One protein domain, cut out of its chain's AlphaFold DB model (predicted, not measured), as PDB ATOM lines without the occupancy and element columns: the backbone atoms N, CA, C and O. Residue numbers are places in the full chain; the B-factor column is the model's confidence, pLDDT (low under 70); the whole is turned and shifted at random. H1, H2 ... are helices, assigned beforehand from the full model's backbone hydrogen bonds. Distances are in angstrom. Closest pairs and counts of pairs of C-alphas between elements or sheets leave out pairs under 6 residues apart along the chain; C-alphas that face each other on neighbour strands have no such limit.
ATOM      1  N   GLY A   8     122.819 192.177  83.820       96.62
ATOM      2  CA  GLY A   8     121.420 192.263  84.225       96.62
ATOM      3  C   GLY A   8     120.870 193.678  84.042       96.62
ATOM      4  O   GLY A   8     121.631 194.610  83.765       96.62
ATOM      5  N   PHE A   9     119.557 193.828  84.201       96.75
ATOM      6  CA  PHE A   9     118.848 195.101  84.087       96.75
ATOM      7  C   PHE A   9     118.007 195.369  85.336       96.75
ATOM      8  O   PHE A   9     117.167 194.556  85.719       96.75
ATOM      9  N   ALA A  10     118.193 196.542  85.935       96.44
ATOM     10  CA  ALA A  10     117.264 197.062  86.927       96.44
ATOM     11  C   ALA A  10     116.132 197.802  86.206       96.44
ATOM     12  O   ALA A  10     116.380 198.747  85.452       96.44
ATOM     13  N   LEU A  11     114.897 197.363  86.427       94.69
ATOM     14  CA  LEU A  11     113.707 198.041  85.933       94.69
ATOM     15  C   LEU A  11     113.230 199.041  86.988       94.69
ATOM     16  O   LEU A  11     113.181 198.725  88.169       94.69
ATOM     17  N   ASN A  12     112.854 200.243  86.557       93.69
ATOM     18  CA  ASN A  12     112.102 201.169  87.394       93.69
ATOM     19  C   ASN A  12     110.671 201.233  86.869       93.69
ATOM     20  O   ASN A  12     110.413 201.870  85.846       93.69
ATOM     21  N   SER A  13     109.750 200.575  87.566       93.00
ATOM     22  CA  SER A  13     108.328 200.563  87.227       93.00
ATOM     23  C   SER A  13     107.485 201.421  88.171       93.00
ATOM     24  O   SER A  13     106.272 201.261  88.215       93.00
ATOM     25  N   LYS A  14     108.087 202.390  88.885       92.62
ATOM     26  CA  LYS A  14     107.416 203.245  89.889       92.62
ATOM     27  C   LYS A  14     106.042 203.774  89.452       92.62
ATOM     28  O   LYS A  14     105.121 203.767  90.260       92.62
ATOM     29  N   ASN A  15     105.911 204.204  88.195       93.31
ATOM     30  CA  ASN A  15     104.683 204.799  87.650       93.31
ATOM     31  C   ASN A  15     103.832 203.830  86.808       93.31
ATOM     32  O   ASN A  15     102.830 204.253  86.242       93.31
ATOM     33  N   ALA A  16     104.236 202.567  86.679       93.12
ATOM     34  CA  ALA A  16     103.515 201.560  85.909       93.12
ATOM     35  C   ALA A  16     102.581 200.748  86.813       93.12
ATOM     36  O   ALA A  16     102.884 200.513  87.990       93.12
ATOM     37  N   SER A  17     101.480 200.255  86.253       94.25
ATOM     38  CA  SER A  17     100.696 199.207  86.915       94.25
ATOM     39  C   SER A  17     101.525 197.926  87.091       94.25
ATOM     40  O   SER A  17     102.568 197.747  86.459       94.25
ATOM     41  N   GLU A  18     101.081 197.022  87.963       92.56
ATOM     42  CA  GLU A  18     101.736 195.723  88.167       92.56
ATOM     43  C   GLU A  18     101.794 194.909  86.863       92.56
ATOM     44  O   GLU A  18     102.860 194.447  86.464       92.56
ATOM     45  N   PHE A  19     100.682 194.868  86.124       93.75
ATOM     46  CA  PHE A  19     100.593 194.190  84.829       93.75
ATOM     47  C   PHE A  19     101.543 194.779  83.773       93.75
ATOM     48  O   PHE A  19     102.203 194.049  83.031       93.75
ATOM     49  N   GLU A  20     101.644 196.107  83.684       94.50
ATOM     50  CA  GLU A  20     102.583 196.754  82.760       94.50
ATOM     51  C   GLU A  20     104.039 196.495  83.148       94.50
ATOM     52  O   GLU A  20     104.872 196.259  82.266       94.50
ATOM     53  N   ALA A  21     104.346 196.516  84.447       94.00
ATOM     54  CA  ALA A  21     105.677 196.224  84.959       94.00
ATOM     55  C   ALA A  21     106.101 194.794  84.601       94.00
ATOM     56  O   ALA A  21     107.182 194.599  84.039       94.00
ATOM     57  N   GLU A  22     105.225 193.816  84.832       93.62
ATOM     58  CA  GLU A  22     105.466 192.411  84.503       93.62
ATOM     59  C   GLU A  22     105.643 192.211  82.993       93.62
ATOM     60  O   GLU A  22     106.608 191.582  82.551       93.62
ATOM     61  N   LYS A  23     104.790 192.834  82.170       95.50
ATOM     62  CA  LYS A  23     104.894 192.771  80.704       95.50
ATOM     63  C   LYS A  23     106.215 193.348  80.190       95.50
ATOM     64  O   LYS A  23     106.839 192.775  79.294       95.50
ATOM     65  N   VAL A  24     106.655 194.487  80.728       93.50
ATOM     66  CA  VAL A  24     107.939 195.099  80.353       93.50
ATOM     67  C   VAL A  24     109.103 194.226  80.814       93.50
ATOM     68  O   VAL A  24     110.018 193.986  80.022       93.50
ATOM     69  N   ARG A  25     109.057 193.715  82.047       93.88
ATOM     70  CA  ARG A  25     110.065 192.800  82.594       93.88
ATOM     71  C   ARG A  25     110.200 191.547  81.728       93.88
ATOM     72  O   ARG A  25     111.314 191.239  81.305       93.88
ATOM     73  N   ALA A  26     109.090 190.893  81.383       94.38
ATOM     74  CA  ALA A  26     109.062 189.717  80.512       94.38
ATOM     75  C   ALA A  26     109.676 190.018  79.137       94.38
ATOM     76  O   ALA A  26     110.565 189.296  78.688       94.38
ATOM     77  N   ARG A  27     109.297 191.143  78.516       95.81
ATOM     78  CA  ARG A  27     109.844 191.570  77.217       95.81
ATOM     79  C   ARG A  27     111.358 191.797  77.254       95.81
ATOM     80  O   ARG A  27     112.057 191.429  76.313       95.81
ATOM     81  N   ILE A  28     111.879 192.447  78.297       95.38
ATOM     82  CA  ILE A  28     113.328 192.698  78.425       95.38
ATOM     83  C   ILE A  28     114.064 191.378  78.674       95.38
ATOM     84  O   ILE A  28     115.110 191.142  78.066       95.38
ATOM     85  N   LYS A  29     113.506 190.510  79.525       94.31
ATOM     86  CA  LYS A  29     114.086 189.207  79.854       94.31
ATOM     87  C   LYS A  29     114.165 188.305  78.623       94.31
ATOM     88  O   LYS A  29     115.224 187.738  78.372       94.31
ATOM     89  N   GLU A  30     113.107 188.252  77.817       95.62
ATOM     90  CA  GLU A  30     113.080 187.529  76.539       95.62
ATOM     91  C   GLU A  30     114.095 188.098  75.540       95.62
ATOM     92  O   GLU A  30     114.866 187.355  74.939       95.62
ATOM     93  N   LYS A  31     114.149 189.427  75.394       96.81
ATOM     94  CA  LYS A  31     115.026 190.075  74.410       96.81
ATOM     95  C   LYS A  31     116.514 189.897  74.711       96.81
ATOM     96  O   LYS A  31     117.320 189.828  73.785       96.81
ATOM     97  N   HIS A  32     116.890 189.914  75.986       95.00
ATOM     98  CA  HIS A  32     118.296 189.953  76.385       95.00
ATOM     99  C   HIS A  32     118.799 188.657  77.014       95.00
ATOM    100  O   HIS A  32     120.011 188.519  77.168       95.00
ATOM    101  N   CYS A  33     117.911 187.727  77.378       95.00
ATOM    102  CA  CYS A  33     118.251 186.501  78.104       95.00
ATOM    103  C   CYS A  33     119.111 186.772  79.353       95.00
ATOM    104  O   CYS A  33     119.998 185.993  79.702       95.00
ATOM    105  N   LEU A  34     118.873 187.912  80.004       96.25
ATOM    106  CA  LEU A  34     119.582 188.361  81.197       96.25
ATOM    107  C   LEU A  34     118.585 188.591  82.338       96.25
ATOM    108  O   LEU A  34     117.412 188.856  82.070       96.25
ATOM    109  N   PRO A  35     119.041 188.519  83.600       96.25
ATOM    110  CA  PRO A  35     118.247 188.893  84.764       96.25
ATOM    111  C   PRO A  35     117.635 190.290  84.628       96.25
ATOM    112  O   PRO A  35     118.330 191.243  84.260       96.25
ATOM    113  N   VAL A  36     116.343 190.410  84.938       96.19
ATOM    114  CA  VAL A  36     115.613 191.686  84.954       96.19
ATOM    115  C   VAL A  36     114.729 191.723  86.185       96.19
ATOM    116  O   VAL A  36     113.848 190.875  86.327       96.19
ATOM    117  N   CYS A  37     114.932 192.723  87.034       94.88
ATOM    118  CA  CYS A  37     114.199 192.850  88.285       94.88
ATOM    119  C   CYS A  37     113.871 194.316  88.577       94.88
ATOM    120  O   CYS A  37     114.701 195.200  88.332       94.88
ATOM    121  N   ASP A  38     112.668 194.574  89.090       95.25
ATOM    122  CA  ASP A  38     112.370 195.856  89.724       95.25
ATOM    123  C   ASP A  38     112.781 195.803  91.193       95.25
ATOM    124  O   ASP A  38     112.059 195.309  92.057       95.25
ATOM    125  N   VAL A  39     113.955 196.364  91.463       95.12
ATOM    126  CA  VAL A  39     114.610 196.321  92.773       95.12
ATOM    127  C   VAL A  39     113.757 196.941  93.882       95.12
ATOM    128  O   VAL A  39     113.882 196.559  95.042       95.12
ATOM    129  N   LEU A  40     112.906 197.913  93.537       91.75
ATOM    130  CA  LEU A  40     112.069 198.628  94.499       91.75
ATOM    131  C   LEU A  40     110.778 197.872  94.826       91.75
ATOM    132  O   LEU A  40     110.209 198.108  95.889       91.75
ATOM    133  N   ARG A  41     110.303 196.999  93.928       91.00
ATOM    134  CA  ARG A  41     109.056 196.231  94.105       91.00
ATOM    135  C   ARG A  41     109.288 194.784  94.525       91.00
ATOM    136  O   ARG A  41     108.582 194.292  95.396       91.00
ATOM    137  N   GLU A  42     110.251 194.113  93.901       90.12
ATOM    138  CA  GLU A  42     110.487 192.668  94.036       90.12
ATOM    139  C   GLU A  42     111.707 192.348  94.921       90.12
ATOM    140  O   GLU A  42     111.879 191.208  95.345       90.12
ATOM    141  N   GLY A  43     112.542 193.351  95.223       92.44
ATOM    142  CA  GLY A  43     113.816 193.181  95.927       92.44
ATOM    143  C   GLY A  43     115.006 192.993  94.979       92.44
ATOM    144  O   GLY A  43     114.862 192.990  93.764       92.44
ATOM    145  N   SER A  44     116.225 192.893  95.516       96.19
ATOM    146  CA  SER A  44     117.461 192.923  94.708       96.19
ATOM    147  C   SER A  44     118.066 191.563  94.365       96.19
ATOM    148  O   SER A  44     119.078 191.514  93.663       96.19
ATOM    149  N   ASP A  45     117.490 190.475  94.867       96.75
ATOM    150  CA  ASP A  45     118.171 189.180  94.953       96.75
ATOM    151  C   ASP A  45     118.611 188.638  93.585       96.75
ATOM    152  O   ASP A  45     119.771 188.254  93.429       96.75
ATOM    153  N   GLU A  46     117.749 188.716  92.558       94.62
ATOM    154  CA  GLU A  46     118.052 188.232  91.194       94.62
ATOM    155  C   GLU A  46     119.292 188.935  90.595       94.62
ATOM    156  O   GLU A  46     120.121 188.316  89.922       94.62
ATOM    157  N   LEU A  47     119.463 190.237  90.863       96.56
ATOM    158  CA  LEU A  47     120.599 191.019  90.361       96.56
ATOM    159  C   LEU A  47     121.857 190.823  91.212       96.56
ATOM    160  O   LEU A  47     122.964 190.775  90.670       96.56
ATOM    161  N   VAL A  48     121.703 190.683  92.532       97.56
ATOM    162  CA  VAL A  48     122.818 190.371  93.439       97.56
ATOM    163  C   VAL A  48     123.425 189.018  93.078       97.56
ATOM    164  O   VAL A  48     124.649 188.903  92.971       97.56
ATOM    165  N   GLU A  49     122.594 188.013  92.804       97.00
ATOM    166  CA  GLU A  49     123.064 186.700  92.372       97.00
ATOM    167  C   GLU A  49     123.843 186.788  91.049       97.00
ATOM    168  O   GLU A  49     124.928 186.210  90.922       97.00
ATOM    169  N   ALA A  50     123.358 187.578  90.083       96.19
ATOM    170  CA  ALA A  50     124.057 187.817  88.821       96.19
ATOM    171  C   ALA A  50     125.456 188.427  89.030       96.19
ATOM    172  O   ALA A  50     126.428 187.990  88.401       96.19
ATOM    173  N   ILE A  51     125.581 189.388  89.952       95.88
ATOM    174  CA  ILE A  51     126.859 190.013  90.324       95.88
ATOM    175  C   ILE A  51     127.796 188.987  90.962       95.88
ATOM    176  O   ILE A  51     128.947 188.867  90.537       95.88
ATOM    177  N   LEU A  52     127.327 188.228  91.955       96.62
ATOM    178  CA  LEU A  52     128.146 187.228  92.649       96.62
ATOM    179  C   LEU A  52     128.622 186.127  91.694       96.62
ATOM    180  O   LEU A  52     129.788 185.724  91.739       96.62
ATOM    181  N   ASN A  53     127.757 185.682  90.785       95.00
ATOM    182  CA  ASN A  53     128.104 184.696  89.766       95.00
ATOM    183  C   ASN A  53     129.095 185.245  88.736       95.00
ATOM    184  O   ASN A  53     129.964 184.505  88.273       95.00
ATOM    185  N   TYR A  54     129.008 186.529  88.383       95.62
ATOM    186  CA  TYR A  54     129.999 187.153  87.511       95.62
ATOM    187  C   TYR A  54     131.341 187.362  88.223       95.62
ATOM    188  O   TYR A  54     132.380 187.057  87.638       95.62
ATOM    189  N   LYS A  55     131.333 187.769  89.500       95.25
ATOM    190  CA  LYS A  55     132.533 187.921  90.338       95.25
ATOM    191  C   LYS A  55     133.377 186.646  90.344       95.25
ATOM    192  O   LYS A  55     134.568 186.716  90.065       95.25
ATOM    193  N   LYS A  56     132.748 185.486  90.575       95.19
ATOM    194  CA  LYS A  56     133.415 184.167  90.557       95.19
ATOM    195  C   LYS A  56     134.111 183.847  89.227       95.19
ATOM    196  O   LYS A  56     135.032 183.044  89.207       95.19
ATOM    197  N   LYS A  57     133.658 184.433  88.112       92.00
ATOM    198  CA  LYS A  57     134.222 184.195  86.772       92.00
ATOM    199  C   LYS A  57     135.411 185.095  86.450       92.00
ATOM    200  O   LYS A  57     136.189 184.744  85.571       92.00
TER     201      LYS A  57
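AT A GLANCE: This is residues 8 to 57 of the 61 residues of the protein "DUF1611 domain-containing protein" of Ignavibacteria bacterium RIFOXYD12_FULL_36_8 (UniProt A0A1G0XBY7). Picture a flat zigzag in which two helices, kept apart, run broadly the same way, offset along the longest axis, with loop chain between them. The opening stretch, residues 8 to 17, runs out to the beginning of H1; H1 comes back, the link folds back again, and H2 then runs outward, its residues 52 to 57 sticking out. The printed part has 50 residues with two named helices, H1 then H2, and no named strand; the class is all helix. It is only just compact, close to loose, with a radius of gyration of the C-alphas of 11.3 A, and spans 36 by 22 by 10 A.

HOW THE PARTS SIT: Start at Gly 8 and look at residues 9 to 10, which form a short parallel pairing with residues 36 to 37. Further on come H1, residues 18 to 32, and H2, residues 45 to 57, which are apart, with no C-alpha of the one within 8 A of the other. In H1 every pair of O i and N i+4 is within hydrogen-bond range; in H2 it is 8 of 9.

IN THESE COORDINATES: Find C-alpha 18 at (101.736, 195.723, 88.167); from there H1 runs 21.1 A to C-alpha 32 at (118.296, 189.953, 76.385). Go on to C-alpha 45, where H2 begins; it runs 18.7 A to C-alpha 57 at (134.222, 184.195, 86.772).

THE WHOLE: Look at Ser 17 and Lys 57 for the two C-alphas farthest apart, 36.7 A. The link from H1 to H2, residues 33 to 44, is long. The printed part has no cut; its mean pLDDT is 94.8, and no printed residue is under 70.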